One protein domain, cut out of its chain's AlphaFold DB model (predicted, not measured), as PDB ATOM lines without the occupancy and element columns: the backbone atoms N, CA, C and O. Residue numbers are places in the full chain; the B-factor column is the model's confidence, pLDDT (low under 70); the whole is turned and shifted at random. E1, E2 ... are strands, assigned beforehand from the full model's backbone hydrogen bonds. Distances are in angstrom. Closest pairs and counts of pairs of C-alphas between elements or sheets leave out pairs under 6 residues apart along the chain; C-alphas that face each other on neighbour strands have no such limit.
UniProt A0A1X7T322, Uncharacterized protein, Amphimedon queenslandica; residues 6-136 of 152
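Overview. This is residues 6 to 136 of the 152 residues of an uncharacterized protein of Amphimedon queenslandica (UniProt A0A1X7T322). The chain is wound in stacked turns, a short solenoid with roughly three-sided turns: E4, E7 and E9, side by side and each sharply bent, make two sides, as E1 and E2 do together in the first turn, and E3, E6, E8 and E10 make the third. Short E5 lies near a corner, and the long loop of residues 55 to 76 reaches outward beyond the third side. The printed part has 131 residues, no named helix and ten named strands, E1 to E10 in order along the chain; the class is all strand. One branched sheet is parallel, the other mixed. The whole is compact, with a radius of gyration of the C-alphas of 14.1 A and spans of 45 by 36 by 20 A.

Arrangement. E1, residues 6 to 9, and E2, residues 17 to 20, lie on one side of E4, residues 40 to 49, and E7, residues 87 to 99, on the other side. These neighbours are parallel: N 8 and O 42 are 2.8 A apart, N 19 and O 47 2.8 A, N 43 and O 89 2.8 A. E9, residues 110 to 122, is parallel to E7 at 3 degrees, with N 90 and O 112 2.8 A apart. E4 bends by 81 degrees at residue 45, E7 by 99 degrees at residue 96 and E9 by 77 degrees at residue 115. In the other sheet, E3, residues 32 to 35, and E5, residues 52 to 54, lie on one side of E6, residues 77 to 83, and E8, residues 101 to 106, on the other side. N 34 and O 81 are 2.9 A apart, N 82 and O 104 2.8 A. E5 and E6 form an antiparallel hairpin, with N 53 and O 78 2.8 A apart. E10, residues 132 to 135, is parallel to E8, with N 133 and O 103 2.9 A apart. The sheets form a sandwich, two sheets face to face, their facing parts 9.4 A centre to centre; both are twisted. The closest C-alphas of E8 and E9, those of Ala 102 and Val 118, are 6.9 A apart.

Along the chain. E1 begins at C-alpha 6, (253.025, 228.724, 240.161), and measures 10.0 A; E2 measures 9.6 A, E3 10.1 A, E4 23.9 A, E5 6.7 A, E6 14.8 A, E7 25.7 A, E8 13.1 A and E9 30.0 A. E10 measures 9.8 A and ends at C-alpha 135, (271.808, 221.315, 231.017).

Size, cuts and confidence. The two C-alphas farthest apart, those of Asp 14 and Thr 66, are 45.7 A apart. The printed part has no cut. The links E2 to E3 and E5 to E6 are long, with 11 and 22 residues. Mean pLDDT of the printed part is 81.8; residues 23 to 29, 37, 56 to 71 and 124 to 128 are under 70.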
ATOM      1  N   LEU A   6     252.940 229.097 238.754       92.31
ATOM      2  CA  LEU A   6     253.025 228.724 240.161       92.31
ATOM      3  C   LEU A   6     253.981 229.672 240.882       92.31
ATOM      4  O   LEU A   6     255.105 229.898 240.440       92.31
ATOM      5  N   THR A   7     253.536 230.210 242.015       94.31
ATOM      6  CA  THR A   7     254.381 231.002 242.912       94.31
ATOM      7  C   THR A   7     254.399 230.353 244.285       94.31
ATOM      8  O   THR A   7     253.346 230.086 244.857       94.31
ATOM      9  N   ILE A   8     255.599 230.114 244.811       94.25
ATOM     10  CA  ILE A   8     255.838 229.620 246.166       94.25
ATOM     11  C   ILE A   8     256.733 230.648 246.857       94.25
ATOM     12  O   ILE A   8     257.897 230.809 246.497       94.25
ATOM     13  N   THR A   9     256.198 231.375 247.831       93.88
ATOM     14  CA  THR A   9     256.946 232.420 248.538       93.88
ATOM     15  C   THR A   9     256.699 232.339 250.032       93.88
ATOM     16  O   THR A   9     255.599 231.980 250.451       93.88
ATOM     17  N   SER A  10     257.698 232.707 250.833       92.00
ATOM     18  CA  SER A  10     257.412 233.157 252.196       92.00
ATOM     19  C   SER A  10     256.633 234.474 252.144       92.00
ATOM     20  O   SER A  10     256.840 235.298 251.247       92.00
ATOM     21  N   ASP A  11     255.711 234.629 253.083       84.69
ATOM     22  CA  ASP A  11     254.960 235.849 253.377       84.69
ATOM     23  C   ASP A  11     255.794 236.893 254.138       84.69
ATOM     24  O   ASP A  11     255.460 238.076 254.133       84.69
ATOM     25  N   SER A  12     256.898 236.466 254.752       78.12
ATOM     26  CA  SER A  12     257.842 237.312 255.472       78.12
ATOM     27  C   SER A  12     259.025 237.713 254.588       78.12
ATOM     28  O   SER A  12     259.556 236.909 253.822       78.12
ATOM     29  N   ASN A  13     259.472 238.964 254.728       70.19
ATOM     30  CA  ASN A  13     260.652 239.477 254.027       70.19
ATOM     31  C   ASN A  13     261.968 239.153 254.755       70.19
ATOM     32  O   ASN A  13     263.015 239.113 254.114       70.19
ATOM     33  N   ASP A  14     261.909 238.875 256.061       72.19
ATOM     34  CA  ASP A  14     263.093 238.702 256.918       72.19
ATOM     35  C   ASP A  14     263.321 237.242 257.340       72.19
ATOM     36  O   ASP A  14     264.301 236.916 258.013       72.19
ATOM     37  N   SER A  15     262.424 236.329 256.954       81.81
ATOM     38  CA  SER A  15     262.525 234.914 257.307       81.81
ATOM     39  C   SER A  15     262.209 234.004 256.133       81.81
ATOM     40  O   SER A  15     261.301 234.266 255.356       81.81
ATOM     41  N   PHE A  16     262.920 232.882 256.057       90.69
ATOM     42  CA  PHE A  16     262.632 231.841 255.079       90.69
ATOM     43  C   PHE A  16     261.443 230.982 255.520       90.69
ATOM     44  O   PHE A  16     261.409 230.516 256.662       90.69
ATOM     45  N   ALA A  17     260.547 230.653 254.590       94.25
ATOM     46  CA  ALA A  17     259.640 229.525 254.764       94.25
ATOM     47  C   ALA A  17     260.443 228.222 254.638       94.25
ATOM     48  O   ALA A  17     261.118 227.984 253.631       94.25
ATOM     49  N   VAL A  18     260.409 227.385 255.676       93.06
ATOM     50  CA  VAL A  18     261.218 226.163 255.735       93.06
ATOM     51  C   VAL A  18     260.435 224.977 255.180       93.06
ATOM     52  O   VAL A  18     259.420 224.569 255.739       93.06
ATOM     53  N   ILE A  19     260.960 224.375 254.116       91.50
ATOM     54  CA  ILE A  19     260.499 223.108 253.552       91.50
ATOM     55  C   ILE A  19     261.445 222.017 254.057       91.50
ATOM     56  O   ILE A  19     262.592 221.905 253.621       91.50
ATOM     57  N   SER A  20     260.969 221.232 255.023       89.19
ATOM     58  CA  SER A  20     261.749 220.175 255.669       89.19
ATOM     59  C   SER A  20     261.260 218.797 255.246       89.19
ATOM     60  O   SER A  20     260.104 218.438 255.470       89.19
ATOM     61  N   CYS A  21     262.153 218.002 254.670       85.62
ATOM     62  CA  CYS A  21     261.885 216.611 254.338       85.62
ATOM     63  C   CYS A  21     262.273 215.729 255.545       85.62
ATOM     64  O   CYS A  21     263.449 215.579 255.867       85.62
ATOM     65  N   THR A  22     261.284 215.198 256.274       73.31
ATOM     66  CA  THR A  22     261.511 214.410 257.504       73.31
ATOM     67  C   THR A  22     262.087 213.013 257.229       73.31
ATOM     68  O   THR A  22     261.977 212.478 256.132       73.31
ATOM     69  N   SER A  23     262.725 212.405 258.232       60.59
ATOM     70  CA  SER A  23     263.466 211.138 258.112       60.59
ATOM     71  C   SER A  23     262.613 209.864 258.212       60.59
ATOM     72  O   SER A  23     263.144 208.775 258.008       60.59
ATOM     73  N   SER A  24     261.317 209.967 258.527       61.16
ATOM     74  CA  SER A  24     260.459 208.807 258.828       61.16
ATOM     75  C   SER A  24     260.116 207.934 257.616       61.16
ATOM     76  O   SER A  24     259.764 206.774 257.788       61.16
ATOM     77  N   ASP A  25     260.281 208.451 256.399       54.22
ATOM     78  CA  ASP A  25     260.066 207.715 255.146       54.22
ATOM     79  C   ASP A  25     261.289 207.910 254.259       54.22
ATOM     80  O   ASP A  25     261.706 209.057 254.087       54.22
ATOM     81  N   LYS A  26     261.828 206.802 253.729       58.53
ATOM     82  CA  LYS A  26     262.909 206.690 252.726       58.53
ATOM     83  C   LYS A  26     263.432 208.058 252.265       58.53
ATOM     84  O   LYS A  26     262.918 208.642 251.316       58.53
ATOM     85  N   TYR A  27     264.448 208.571 252.958       53.28
ATOM     86  CA  TYR A  27     264.990 209.932 252.801       53.28
ATOM     87  C   TYR A  27     265.366 210.304 251.354       53.28
ATOM     88  O   TYR A  27     265.467 211.479 251.023       53.28
ATOM     89  N   TRP A  28     265.541 209.307 250.485       55.75
ATOM     90  CA  TRP A  28     265.850 209.454 249.069       55.75
ATOM     91  C   TRP A  28     264.630 209.643 248.156       55.75
ATOM     92  O   TRP A  28     264.800 209.588 246.949       55.75
ATOM     93  N   THR A  29     263.397 209.808 248.646       59.12
ATOM     94  CA  THR A  29     262.202 210.000 247.787       59.12
ATOM     95  C   THR A  29     261.538 211.369 247.954       59.12
ATOM     96  O   THR A  29     260.342 211.495 247.704       59.12
ATOM     97  N   ARG A  30     262.257 212.393 248.437       72.50
ATOM     98  CA  ARG A  30     261.634 213.650 248.888       72.50
ATOM     99  C   ARG A  30     262.262 214.884 248.263       72.50
ATOM    100  O   ARG A  30     263.207 215.456 248.786       72.50
ATOM    101  N   GLY A  31     261.712 215.313 247.150       81.31
ATOM    102  CA  GLY A  31     262.178 216.421 246.332       81.31
ATOM    103  C   GLY A  31     261.058 216.802 245.382       81.31
ATOM    104  O   GLY A  31     260.041 216.113 245.300       81.31
ATOM    105  N   PHE A  32     261.219 217.921 244.701       87.12
ATOM    106  CA  PHE A  32     260.148 218.543 243.945       87.12
ATOM    107  C   PHE A  32     260.531 218.591 242.477       87.12
ATOM    108  O   PHE A  32     261.636 219.001 242.124       87.12
ATOM    109  N   ALA A  33     259.603 218.178 241.627       85.81
ATOM    110  CA  ALA A  33     259.743 218.264 240.190       85.81
ATOM    111  C   ALA A  33     258.702 219.236 239.650       85.81
ATOM    112  O   ALA A  33     257.512 219.092 239.927       85.81
ATOM    113  N   PHE A  34     259.158 220.206 238.866       86.00
ATOM    114  CA  PHE A  34     258.299 221.146 238.169       86.00
ATOM    115  C   PHE A  34     258.590 221.051 236.676       86.00
ATOM    116  O   PHE A  34     259.740 221.167 236.244       86.00
ATOM    117  N   TYR A  35     257.529 220.840 235.903       81.06
ATOM    118  CA  TYR A  35     257.576 220.758 234.451       81.06
ATOM    119  C   TYR A  35     256.357 221.442 233.829       81.06
ATOM    120  O   TYR A  35     255.283 221.459 234.431       81.06
ATOM    121  N   GLY A  36     256.511 222.024 232.637       73.44
ATOM    122  CA  GLY A  36     255.384 222.616 231.910       73.44
ATOM    123  C   GLY A  36     255.774 223.709 230.918       73.44
ATOM    124  O   GLY A  36     256.288 224.753 231.299       73.44
ATOM    125  N   THR A  37     255.424 223.511 229.647       67.88
ATOM    126  CA  THR A  37     255.972 224.240 228.486       67.88
ATOM    127  C   THR A  37     255.649 225.728 228.396       67.88
ATOM    128  O   THR A  37     256.441 226.473 227.828       67.88
ATOM    129  N   ASN A  38     254.520 226.175 228.955       76.88
ATOM    130  CA  ASN A  38     253.986 227.526 228.723       76.88
ATOM    131  C   ASN A  38     253.746 228.328 230.016       76.88
ATOM    132  O   ASN A  38     253.059 229.348 229.988       76.88
ATOM    133  N   GLY A  39     254.265 227.862 231.151       84.12
ATOM    134  CA  GLY A  39     254.050 228.468 232.465       84.12
ATOM    135  C   GLY A  39     255.239 229.260 233.004       84.12
ATOM    136  O   GLY A  39     256.320 229.274 232.411       84.12
ATOM    137  N   SER A  40     255.042 229.876 234.170       91.56
ATOM    138  CA  SER A  40     256.139 230.437 234.964       91.56
ATOM    139  C   SER A  40     256.182 229.847 236.371       91.56
ATOM    140  O   SER A  40     255.146 229.515 236.949       91.56
ATOM    141  N   LEU A  41     257.387 229.712 236.917       94.50
ATOM    142  CA  LEU A  41     257.616 229.268 238.286       94.50
ATOM    143  C   LEU A  41     258.423 230.320 239.037       94.50
ATOM    144  O   LEU A  41     259.549 230.633 238.655       94.50
ATOM    145  N   THR A  42     257.857 230.829 240.127       95.81
ATOM    146  CA  THR A  42     258.552 231.747 241.034       95.81
ATOM    147  C   THR A  42     258.711 231.103 242.403       95.81
ATOM    148  O   THR A  42     257.728 230.683 243.012       95.81
ATOM    149  N   MET A  43     259.943 231.044 242.903       96.31
ATOM    150  CA  MET A  43     260.268 230.628 244.264       96.31
ATOM    151  C   MET A  43     261.015 231.744 244.981       96.31
ATOM    152  O   MET A  43     262.052 232.194 244.486       96.31
ATOM    153  N   ARG A  44     260.512 232.182 246.140       95.75
ATOM    154  CA  ARG A  44     261.145 233.270 246.893       95.75
ATOM    155  C   ARG A  44     261.150 233.068 248.402       95.75
ATOM    156  O   ARG A  44     260.128 232.720 248.984       95.75
ATOM    157  N   GLY A  45     262.282 233.334 249.052       95.88
ATOM    158  CA  GLY A  45     262.368 233.278 250.515       95.88
ATOM    159  C   GLY A  45     262.124 231.869 251.057       95.88
ATOM    160  O   GLY A  45     261.409 231.700 252.040       95.88
ATOM    161  N   LEU A  46     262.663 230.839 250.396       96.31
ATOM    162  CA  LEU A  46     262.465 229.437 250.784       96.31
ATOM    163  C   LEU A  46     263.754 228.812 251.314       96.31
ATOM    164  O   LEU A  46     264.836 229.053 250.781       96.31
ATOM    165  N   ARG A  47     263.641 227.948 252.324       95.31
ATOM    166  CA  ARG A  47     264.744 227.107 252.795       95.31
ATOM    167  C   ARG A  47     264.374 225.635 252.708       95.31
ATOM    168  O   ARG A  47     263.554 225.163 253.488       95.31
ATOM    169  N   PHE A  48     265.023 224.902 251.816       94.19
ATOM    170  CA  PHE A  48     264.906 223.451 251.734       94.19
ATOM    171  C   PHE A  48     265.938 222.799 252.653       94.19
ATOM    172  O   PHE A  48     267.123 223.136 252.600       94.19
ATOM    173  N   THR A  49     265.507 221.852 253.485       91.88
ATOM    174  CA  THR A  49     266.402 221.086 254.360       91.88
ATOM    175  C   THR A  49     266.070 219.602 254.350       91.88
ATOM    176  O   THR A  49     264.901 219.221 254.363       91.88
ATOM    177  N   ASN A  50     267.106 218.757 254.386       88.25
ATOM    178  CA  ASN A  50     266.979 217.291 254.433       88.25
ATOM    179  C   ASN A  50     266.281 216.677 253.209       88.25
ATOM    180  O   ASN A  50     265.794 215.553 253.276       88.25
ATOM    181  N   CYS A  51     266.228 217.410 252.096       87.94
ATOM    182  CA  CYS A  51     265.540 216.995 250.879       87.94
ATOM    183  C   CYS A  51     266.493 216.370 249.842       87.94
ATOM    184  O   CYS A  51     267.713 216.532 249.884       87.94
ATOM    185  N   GLY A  52     265.899 215.670 248.886       84.00
ATOM    186  CA  GLY A  52     266.485 214.951 247.762       84.00
ATOM    187  C   GLY A  52     265.515 213.847 247.321       84.00
ATOM    188  O   GLY A  52     265.307 212.878 248.050       84.00
ATOM    189  N   THR A  53     264.888 213.979 246.149       73.06
ATOM    190  CA  THR A  53     264.139 212.876 245.529       73.06
ATOM    191  C   THR A  53     265.016 212.124 244.570       73.06
ATOM    192  O   THR A  53     265.706 212.730 243.760       73.06
ATOM    193  N   ASN A  54     264.913 210.807 244.594       71.94
ATOM    194  CA  ASN A  54     265.284 209.956 243.497       71.94
ATOM    195  C   ASN A  54     264.510 210.419 242.266       71.94
ATOM    196  O   ASN A  54     263.298 210.653 242.327       71.94
ATOM    197  N   LEU A  55     265.212 210.544 241.149       71.25
ATOM    198  CA  LEU A  55     264.615 211.015 239.916       71.25
ATOM    199  C   LEU A  55     263.563 210.036 239.351       71.25
ATOM    200  O   LEU A  55     262.875 210.391 238.412       71.25
ATOM    201  N   THR A  56     263.341 208.860 239.958       64.50
ATOM    202  CA  THR A  56     262.276 207.887 239.615       64.50
ATOM    203  C   THR A  56     260.862 208.448 239.450       64.50
ATOM    204  O   THR A  56     260.032 207.773 238.853       64.50
ATOM    205  N   THR A  57     260.552 209.613 240.022       58.88
ATOM    206  CA  THR A  57     259.229 210.251 239.909       58.88
ATOM    207  C   THR A  57     259.097 211.180 238.704       58.88
ATOM    208  O   THR A  57     258.014 211.712 238.475       58.88
ATOM    209  N   LEU A  58     260.184 211.434 237.970       66.12
ATOM    210  CA  LEU A  58     260.133 212.171 236.712       66.12
ATOM    211  C   LEU A  58     259.589 211.281 235.593       66.12
ATOM    212  O   LEU A  58     259.663 210.053 235.665       66.12
ATOM    213  N   ASP A  59     259.072 211.925 234.550       65.69
ATOM    214  CA  ASP A  59     258.596 211.258 233.340       65.69
ATOM    215  C   ASP A  59     259.670 210.312 232.760       65.69
ATOM    216  O   ASP A  59     260.865 210.629 232.760       65.69
ATOM    217  N   SER A  60     259.255 209.147 232.257       65.88
ATOM    218  CA  SER A  60     260.142 208.178 231.598       65.88
ATOM    219  C   SER A  60     260.832 208.734 230.349       65.88
ATOM    220  O   SER A  60     261.892 208.252 229.962       65.88
ATOM    221  N   ASP A  61     260.285 209.783 229.736       64.06
ATOM    222  CA  ASP A  61     260.943 210.489 228.636       64.06
ATOM    223  C   ASP A  61     262.204 211.250 229.102       64.06
ATOM    224  O   ASP A  61     263.047 211.614 228.276       64.06
ATOM    225  N   ILE A  62     262.370 211.437 230.419       63.97
ATOM    226  CA  ILE A  62     263.534 212.039 231.086       63.97
ATOM    227  C   ILE A  62     264.355 210.969 231.830       63.97
ATOM    228  O   ILE A  62     265.589 210.992 231.800       63.97
ATOM    229  N   ILE A  63     263.694 210.006 232.481       60.94
ATOM    230  CA  ILE A  63     264.333 208.908 233.227       60.94
ATOM    231  C   ILE A  63     264.495 207.680 232.368       60.94
ATOM    232  O   ILE A  63     263.522 207.093 231.917       60.94
ATOM    233  N   ASN A  64     265.730 207.205 232.244       58.59
ATOM    234  CA  ASN A  64     266.074 206.102 231.349       58.59
ATOM    235  C   ASN A  64     265.688 206.354 229.883       58.59
ATOM    236  O   ASN A  64     265.511 205.404 229.121       58.59
ATOM    237  N   SER A  65     265.585 207.619 229.481       60.12
ATOM    238  CA  SER A  65     265.307 207.974 228.098       60.12
ATOM    239  C   SER A  65     266.388 207.402 227.182       60.12
ATOM    240  O   SER A  65     267.584 207.560 227.440       60.12
ATOM    241  N   THR A  66     265.966 206.712 226.125       60.25
ATOM    242  CA  THR A  66     266.838 206.249 225.031       60.25
ATOM    243  C   THR A  66     266.866 207.238 223.868       60.25
ATOM    244  O   THR A  66     267.655 207.079 222.941       60.25
ATOM    245  N   THR A  67     265.990 208.247 223.911       57.25
ATOM    246  CA  THR A  67     265.804 209.243 222.848       57.25
ATOM    247  C   THR A  67     266.237 210.645 223.271       57.25
ATOM    248  O   THR A  67     266.565 211.457 222.410       57.25
ATOM    249  N   SER A  68     266.281 210.934 224.575       59.47
ATOM    250  CA  SER A  68     266.879 212.155 225.118       59.47
ATOM    251  C   SER A  68     268.396 212.022 225.199       59.47
ATOM    252  O   SER A  68     268.930 210.983 225.587       59.47
ATOM    253  N   SER A  69     269.100 213.113 224.907       57.09
ATOM    254  CA  SER A  69     270.543 213.256 225.138       57.09
ATOM    255  C   SER A  69     270.922 213.243 226.625       57.09
ATOM    256  O   SER A  69     272.109 213.214 226.953       57.09
ATOM    257  N   ILE A  70     269.937 213.271 227.529       59.19
ATOM    258  CA  ILE A  70     270.129 213.211 228.975       59.19
ATOM    259  C   ILE A  70     269.623 211.876 229.495       59.19
ATOM    260  O   ILE A  70     268.434 211.573 229.406       59.19
ATOM    261  N   HIS A  71     270.521 211.115 230.112       64.19
ATOM    262  CA  HIS A  71     270.175 209.861 230.758       64.19
ATOM    263  C   HIS A  71     270.317 209.985 232.275       64.19
ATOM    264  O   HIS A  71     271.403 209.825 232.835       64.19
ATOM    265  N   PHE A  72     269.203 210.251 232.954       72.75
ATOM    266  CA  PHE A  72     269.129 210.109 234.402       72.75
ATOM    267  C   PHE A  72     268.687 208.694 234.761       72.75
ATOM    268  O   PHE A  72     267.641 208.217 234.320       72.75
ATOM    269  N   THR A  73     269.477 208.023 235.596       72.38
ATOM    270  CA  THR A  73     269.092 206.732 236.179       72.38
ATOM    271  C   THR A  73     268.291 206.935 237.462       72.38
ATOM    272  O   THR A  73     268.431 207.952 238.145       72.38
ATOM    273  N   LYS A  74     267.576 205.887 237.879       71.62
ATOM    274  CA  LYS A  74     266.923 205.762 239.195       71.62
ATOM    275  C   LYS A  74     267.861 205.831 240.415       71.62
ATOM    276  O   LYS A  74     267.455 205.447 241.504       71.62
ATOM    277  N   LEU A  75     269.139 206.151 240.247       74.00
ATOM    278  CA  LEU A  75     270.104 206.281 241.348       74.00
ATOM    279  C   LEU A  75     270.551 207.734 241.546       74.00
ATOM    280  O   LEU A  75     271.274 208.038 242.495       74.00
ATOM    281  N   HIS A  76     270.127 208.631 240.658       79.44
ATOM    282  CA  HIS A  76     270.324 210.062 240.820       79.44
ATOM    283  C   HIS A  76     269.249 210.621 241.741       79.44
ATOM    284  O   HIS A  76     268.106 210.161 241.723       79.44
ATOM    285  N   ALA A  77     269.620 211.630 242.521       84.44
ATOM    286  CA  ALA A  77     268.691 212.347 243.374       84.44
ATOM    287  C   ALA A  77     268.847 213.861 243.204       84.44
ATOM    288  O   ALA A  77     269.938 214.324 242.870       84.44
ATOM    289  N   ALA A  78     267.773 214.619 243.421       89.38
ATOM    290  CA  ALA A  78     267.799 216.078 243.421       89.38
ATOM    291  C   ALA A  78     266.758 216.690 244.374       89.38
ATOM    292  O   ALA A  78     265.682 216.122 244.550       89.38
ATOM    293  N   VAL A  79     267.028 217.859 244.970       91.38
ATOM    294  CA  VAL A  79     266.000 218.598 245.741       91.38
ATOM    295  C   VAL A  79     264.966 219.210 244.811       91.38
ATOM    296  O   VAL A  79     263.771 219.051 245.049       91.38
ATOM    297  N   LEU A  80     265.426 219.891 243.764       92.44
ATOM    298  CA  LEU A  80     264.588 220.500 242.741       92.44
ATOM    299  C   LEU A  80     264.965 219.949 241.369       92.44
ATOM    300  O   LEU A  80     266.137 219.941 240.999       92.44
ATOM    301  N   VAL A  81     263.962 219.542 240.600       89.12
ATOM    302  CA  VAL A  81     264.093 219.257 239.173       89.12
ATOM    303  C   VAL A  81     263.215 220.230 238.408       89.12
ATOM    304  O   VAL A  81     262.016 220.323 238.664       89.12
ATOM    305  N   LEU A  82     263.820 220.942 237.467       88.94
ATOM    306  CA  LEU A  82     263.197 221.996 236.686       88.94
ATOM    307  C   LEU A  82     263.394 221.666 235.208       88.94
ATOM    308  O   LEU A  82     264.521 221.696 234.718       88.94
ATOM    309  N   THR A  83     262.321 221.331 234.499       84.44
ATOM    310  CA  THR A  83     262.407 220.951 233.081       84.44
ATOM    311  C   THR A  83     261.303 221.595 232.276       84.44
ATOM    312  O   THR A  83     260.162 221.680 232.716       84.44
ATOM    313  N   ASP A  84     261.641 222.044 231.076       79.44
ATOM    314  CA  ASP A  84     260.674 222.514 230.091       79.44
ATOM    315  C   ASP A  84     259.756 223.649 230.563       79.44
ATOM    316  O   ASP A  84     258.673 223.798 230.016       79.44
ATOM    317  N   ILE A  85     260.171 224.458 231.538       83.75
ATOM    318  CA  ILE A  85     259.423 225.636 231.997       83.75
ATOM    319  C   ILE A  85     259.906 226.867 231.243       83.75
ATOM    320  O   ILE A  85     261.108 227.108 231.175       83.75
ATOM    321  N   ALA A  86     258.976 227.663 230.706       86.88
ATOM    322  CA  ALA A  86     259.315 228.843 229.915       86.88
ATOM    323  C   ALA A  86     260.055 229.913 230.734       86.88
ATOM    324  O   ALA A  86     261.054 230.446 230.266       86.88
ATOM    325  N   SER A  87     259.591 230.216 231.950       91.19
ATOM    326  CA  SER A  87     260.212 231.234 232.803       91.19
ATOM    327  C   SER A  87     260.349 230.770 234.248       91.19
ATOM    328  O   SER A  87     259.364 230.369 234.869       91.19
ATOM    329  N   ILE A  88     261.552 230.869 234.808       94.56
ATOM    330  CA  ILE A  88     261.849 230.532 236.202       94.56
ATOM    331  C   ILE A  88     262.511 231.714 236.903       94.56
ATOM    332  O   ILE A  88     263.447 232.323 236.392       94.56
ATOM    333  N   THR A  89     262.050 232.005 238.115       96.31
ATOM    334  CA  THR A  89     262.705 232.937 239.033       96.31
ATOM    335  C   THR A  89     262.859 232.274 240.391       96.31
ATOM    336  O   THR A  89     261.876 231.930 241.041       96.31
ATOM    337  N   ILE A  90     264.101 232.091 240.822       96.38
ATOM    338  CA  ILE A  90     264.464 231.581 242.142       96.38
ATOM    339  C   ILE A  90     265.248 232.693 242.824       96.38
ATOM    340  O   ILE A  90     266.357 232.996 242.398       96.38
ATOM    341  N   SER A  91     264.661 233.327 243.840       95.81
ATOM    342  CA  SER A  91     265.272 234.457 244.545       95.81
ATOM    343  C   SER A  91     265.302 234.227 246.052       95.81
ATOM    344  O   SER A  91     264.293 233.835 246.633       95.81
ATOM    345  N   ASN A  92     266.434 234.478 246.707       95.69
ATOM    346  CA  ASN A  92     266.586 234.285 248.149       95.69
ATOM    347  C   ASN A  92     266.138 232.875 248.577       95.69
ATOM    348  O   ASN A  92     265.162 232.696 249.312       95.69
ATOM    349  N   VAL A  93     266.802 231.855 248.035       96.38
ATOM    350  CA  VAL A  93     266.516 230.447 248.334       96.38
ATOM    351  C   VAL A  93     267.763 229.787 248.898       96.38
ATOM    352  O   VAL A  93     268.852 229.955 248.364       96.38
ATOM    353  N   SER A  94     267.603 229.010 249.966       96.25
ATOM    354  CA  SER A  94     268.687 228.251 250.594       96.25
ATOM    355  C   SER A  94     268.368 226.757 250.553       96.25
ATOM    356  O   SER A  94     267.288 226.330 250.958       96.25
ATOM    357  N   ILE A  95     269.288 225.942 250.044       95.94
ATOM    358  CA  ILE A  95     269.183 224.481 250.019       95.94
ATOM    359  C   ILE A  95     270.317 223.928 250.871       95.94
ATOM    360  O   ILE A  95     271.488 224.033 250.509       95.94
ATOM    361  N   MET A  96     269.966 223.318 251.998       93.44
ATOM    362  CA  MET A  96     270.931 222.783 252.951       93.44
ATOM    363  C   MET A  96     270.648 221.333 253.308       93.44
ATOM    364  O   MET A  96     269.509 220.877 253.225       93.44
ATOM    365  N   LYS A  97     271.675 220.593 253.744       90.69
ATOM    366  CA  LYS A  97     271.497 219.202 254.199       90.69
ATOM    367  C   LYS A  97     270.772 218.368 253.151       90.69
ATOM    368  O   LYS A  97     269.838 217.658 253.488       90.69
ATOM    369  N   TYR A  98     271.183 218.452 251.896       89.12
ATOM    370  CA  TYR A  98     270.495 217.784 250.792       89.12
ATOM    371  C   TYR A  98     271.220 216.523 250.317       89.12
ATOM    372  O   TYR A  98     272.403 216.352 250.595       89.12
ATOM    373  N   SER A  99     270.523 215.652 249.587       87.12
ATOM    374  CA  SER A  99     271.093 214.437 248.978       87.12
ATOM    375  C   SER A  99     271.036 214.496 247.450       87.12
ATOM    376  O   SER A  99     270.022 214.909 246.888       87.12
ATOM    377  N   GLY A 100     272.103 214.053 246.776       88.25
ATOM    378  CA  GLY A 100     272.248 214.180 245.320       88.25
ATOM    379  C   GLY A 100     272.509 215.627 244.893       88.25
ATOM    380  O   GLY A 100     273.264 216.339 245.547       88.25
ATOM    381  N   PHE A 101     271.894 216.091 243.807       91.06
ATOM    382  CA  PHE A 101     271.959 217.488 243.379       91.06
ATOM    383  C   PHE A 101     271.034 218.391 244.210       91.06
ATOM    384  O   PHE A 101     269.967 217.996 244.671       91.06
ATOM    385  N   ALA A 102     271.410 219.652 244.377       93.69
ATOM    386  CA  ALA A 102     270.501 220.658 244.910       93.69
ATOM    387  C   ALA A 102     269.447 221.010 243.851       93.69
ATOM    388  O   ALA A 102     268.250 220.925 244.105       93.69
ATOM    389  N   ILE A 103     269.883 221.330 242.633       93.94
ATOM    390  CA  ILE A 103     268.995 221.621 241.504       93.94
ATOM    391  C   ILE A 103     269.493 220.868 240.276       93.94
ATOM    392  O   ILE A 103     270.680 220.911 239.958       93.94
ATOM    393  N   VAL A 104     268.569 220.224 239.572       90.12
ATOM    394  CA  VAL A 104     268.737 219.781 238.189       90.12
ATOM    395  C   VAL A 104     267.835 220.653 237.328       90.12
ATOM    396  O   VAL A 104     266.625 220.680 237.533       90.12
ATOM    397  N   ALA A 105     268.417 221.373 236.380       89.69
ATOM    398  CA  ALA A 105     267.700 222.249 235.469       89.69
ATOM    399  C   ALA A 105     267.991 221.861 234.021       89.69
ATOM    400  O   ALA A 105     269.152 221.711 233.639       89.69
ATOM    401  N   VAL A 106     266.940 221.724 233.220       84.94
ATOM    402  CA  VAL A 106     267.025 221.280 231.829       84.94
ATOM    403  C   VAL A 106     266.250 222.240 230.940       84.94
ATOM    404  O   VAL A 106     265.050 222.434 231.135       84.94
ATOM    405  N   ASN A 107     266.930 222.803 229.937       81.00
ATOM    406  CA  ASN A 107     266.326 223.618 228.878       81.00
ATOM    407  C   ASN A 107     265.390 224.714 229.405       81.00
ATOM    408  O   ASN A 107     264.234 224.808 228.993       81.00
ATOM    409  N   LEU A 108     265.899 225.536 230.322       85.12
ATOM    410  CA  LEU A 108     265.184 226.694 230.848       85.12
ATOM    411  C   LEU A 108     265.538 227.933 230.004       85.12
ATOM    412  O   LEU A 108     266.656 228.434 230.135       85.12
ATOM    413  N   PRO A 109     264.642 228.429 229.131       85.38
ATOM    414  CA  PRO A 109     264.975 229.505 228.202       85.38
ATOM    415  C   PRO A 109     265.104 230.861 228.905       85.38
ATOM    416  O   PRO A 109     265.944 231.666 228.515       85.38
ATOM    417  N   TYR A 110     264.326 231.091 229.967       89.81
ATOM    418  CA  TYR A 110     264.405 232.299 230.787       89.81
ATOM    419  C   TYR A 110     264.491 231.914 232.267       89.81
ATOM    420  O   TYR A 110     263.473 231.736 232.931       89.81
ATOM    421  N   ALA A 111     265.706 231.742 232.794       92.94
ATOM    422  CA  ALA A 111     265.930 231.384 234.194       92.94
ATOM    423  C   ALA A 111     266.764 232.435 234.928       92.94
ATOM    424  O   ALA A 111     267.849 232.802 234.481       92.94
ATOM    425  N   VAL A 112     266.271 232.865 236.088       95.88
ATOM    426  CA  VAL A 112     266.977 233.756 237.011       95.88
ATOM    427  C   VAL A 112     267.161 233.040 238.342       95.88
ATOM    428  O   VAL A 112     266.188 232.594 238.952       95.88
ATOM    429  N   PHE A 113     268.412 232.959 238.792       94.94
ATOM    430  CA  PHE A 113     268.787 232.519 240.132       94.94
ATOM    431  C   PHE A 113     269.470 233.691 240.831       94.94
ATOM    432  O   PHE A 113     270.589 234.059 240.481       94.94
ATOM    433  N   ASP A 114     268.779 234.286 241.791       95.50
ATOM    434  CA  ASP A 114     269.223 235.453 242.542       95.50
ATOM    435  C   ASP A 114     269.355 235.077 244.021       95.50
ATOM    436  O   ASP A 114     268.418 234.580 244.635       95.50
ATOM    437  N   TYR A 115     270.537 235.249 244.607       95.00
ATOM    438  CA  TYR A 115     270.797 234.857 245.997       95.00
ATOM    439  C   TYR A 115     270.379 233.401 246.323       95.00
ATOM    440  O   TYR A 115     269.592 233.125 247.233       95.00
ATOM    441  N   LEU A 116     270.889 232.453 245.531       96.25
ATOM    442  CA  LEU A 116     270.757 231.023 245.795       96.25
ATOM    443  C   LEU A 116     271.941 230.536 246.638       96.25
ATOM    444  O   LEU A 116     273.084 230.540 246.186       96.25
ATOM    445  N   GLU A 117     271.655 230.044 247.837       96.56
ATOM    446  CA  GLU A 117     272.634 229.399 248.705       96.56
ATOM    447  C   GLU A 117     272.478 227.876 248.629       96.56
ATOM    448  O   GLU A 117     271.391 227.337 248.835       96.56
ATOM    449  N   VAL A 118     273.572 227.159 248.370       96.12
ATOM    450  CA  VAL A 118     273.605 225.693 248.421       96.12
ATOM    451  C   VAL A 118     274.713 225.262 249.367       96.12
ATOM    452  O   VAL A 118     275.884 225.549 249.126       96.12
ATOM    453  N   SER A 119     274.358 224.559 250.440       94.19
ATOM    454  CA  SER A 119     275.316 224.174 251.476       94.19
ATOM    455  C   SER A 119     275.094 222.755 251.998       94.19
ATOM    456  O   SER A 119     273.993 222.214 251.999       94.19
ATOM    457  N   TYR A 120     276.182 222.121 252.441       87.81
ATOM    458  CA  TYR A 120     276.175 220.826 253.128       87.81
ATOM    459  C   TYR A 120     275.405 219.705 252.387       87.81
ATOM    460  O   TYR A 120     274.275 219.344 252.724       87.81
ATOM    461  N   SER A 121     276.058 219.121 251.380       86.44
ATOM    462  CA  SER A 121     275.602 217.888 250.723       86.44
ATOM    463  C   SER A 121     275.822 216.691 251.650       86.44
ATOM    464  O   SER A 121     276.947 216.440 252.088       86.44
ATOM    465  N   GLN A 122     274.772 215.922 251.913       82.94
ATOM    466  CA  GLN A 122     274.848 214.662 252.639       82.94
ATOM    467  C   GLN A 122     275.397 213.564 251.726       82.94
ATOM    468  O   GLN A 122     275.085 213.507 250.536       82.94
ATOM    469  N   LYS A 123     276.221 212.679 252.292       74.44
ATOM    470  CA  LYS A 123     276.650 211.459 251.610       74.44
ATOM    471  C   LYS A 123     275.566 210.404 251.796       74.44
ATOM    472  O   LYS A 123     275.289 210.008 252.923       74.44
ATOM    473  N   THR A 124     274.987 209.943 250.700       69.69
ATOM    474  CA  THR A 124     273.976 208.885 250.694       69.69
ATOM    475  C   THR A 124     274.472 207.671 249.922       69.69
ATOM    476  O   THR A 124     275.396 207.764 249.115       69.69
ATOM    477  N   GLU A 125     273.861 206.517 250.183       63.38
ATOM    478  CA  GLU A 125     274.124 205.273 249.444       63.38
ATOM    479  C   GLU A 125     273.703 205.393 247.965       63.38
ATOM    480  O   GLU A 125     274.339 204.837 247.074       63.38
ATOM    481  N   PHE A 126     272.681 206.216 247.704       58.44
ATOM    482  CA  PHE A 126     272.169 206.582 246.385       58.44
ATOM    483  C   PHE A 126     272.125 208.109 246.292       58.44
ATOM    484  O   PHE A 126     271.410 208.756 247.058       58.44
ATOM    485  N   GLY A 127     272.939 208.701 245.423       60.62
ATOM    486  CA  GLY A 127     273.128 210.153 245.394       60.62
ATOM    487  C   GLY A 127     274.353 210.547 244.592       60.62
ATOM    488  O   GLY A 127     275.282 211.156 245.117       60.62
ATOM    489  N   ILE A 128     274.382 210.151 243.319       67.75
ATOM    490  CA  ILE A 128     275.412 210.639 242.405       67.75
ATOM    491  C   ILE A 128     275.130 212.115 242.123       67.75
ATOM    492  O   ILE A 128     274.029 212.470 241.699       67.75
ATOM    493  N   GLY A 129     276.143 212.953 242.346       76.12
ATOM    494  CA  GLY A 129     276.078 214.391 242.103       76.12
ATOM    495  C   GLY A 129     275.944 215.229 243.370       76.12
ATOM    496  O   GLY A 129     275.539 214.744 244.420       76.12
ATOM    497  N   ARG A 130     276.341 216.500 243.263       87.56
ATOM    498  CA  ARG A 130     276.207 217.536 244.296       87.56
ATOM    499  C   ARG A 130     276.227 218.911 243.639       87.56
ATOM    500  O   ARG A 130     276.886 219.088 242.619       87.56
ATOM    501  N   GLY A 131     275.558 219.884 244.250       91.50
ATOM    502  CA  GLY A 131     275.493 221.247 243.725       91.50
ATOM    503  C   GLY A 131     274.415 221.378 242.654       91.50
ATOM    504  O   GLY A 131     273.381 220.716 242.742       91.50
ATOM    505  N   LEU A 132     274.637 222.238 241.665       93.06
ATOM    506  CA  LEU A 132     273.700 222.457 240.569       93.06
ATOM    507  C   LEU A 132     274.150 221.704 239.316       93.06
ATOM    508  O   LEU A 132     275.328 221.732 238.967       93.06
ATOM    509  N   LEU A 133     273.198 221.094 238.616       90.62
ATOM    510  CA  LEU A 133     273.377 220.565 237.270       90.62
ATOM    511  C   LEU A 133     272.475 221.350 236.317       90.62
ATOM    512  O   LEU A 133     271.254 221.236 236.391       90.62
ATOM    513  N   LEU A 134     273.079 222.150 235.441       88.81
ATOM    514  CA  LEU A 134     272.379 222.935 234.425       88.81
ATOM    515  C   LEU A 134     272.689 222.338 233.057       88.81
ATOM    516  O   LEU A 134     273.859 222.223 232.692       88.81
ATOM    517  N   LEU A 135     271.658 221.950 232.316       84.94
ATOM    518  CA  LEU A 135     271.808 221.315 231.017       84.94
ATOM    519  C   LEU A 135     271.048 222.095 229.944       84.94
ATOM    520  O   LEU A 135     269.857 222.386 230.090       84.94
ATOM    521  N   PHE A 136     271.752 222.395 228.856       80.62
ATOM    522  CA  PHE A 136     271.239 223.126 227.704       80.62
ATOM    523  C   PHE A 136     271.432 222.269 226.460       80.62
ATOM    524  O   PHE A 136     272.539 221.811 226.186       80.62
TER     525      PHE A 136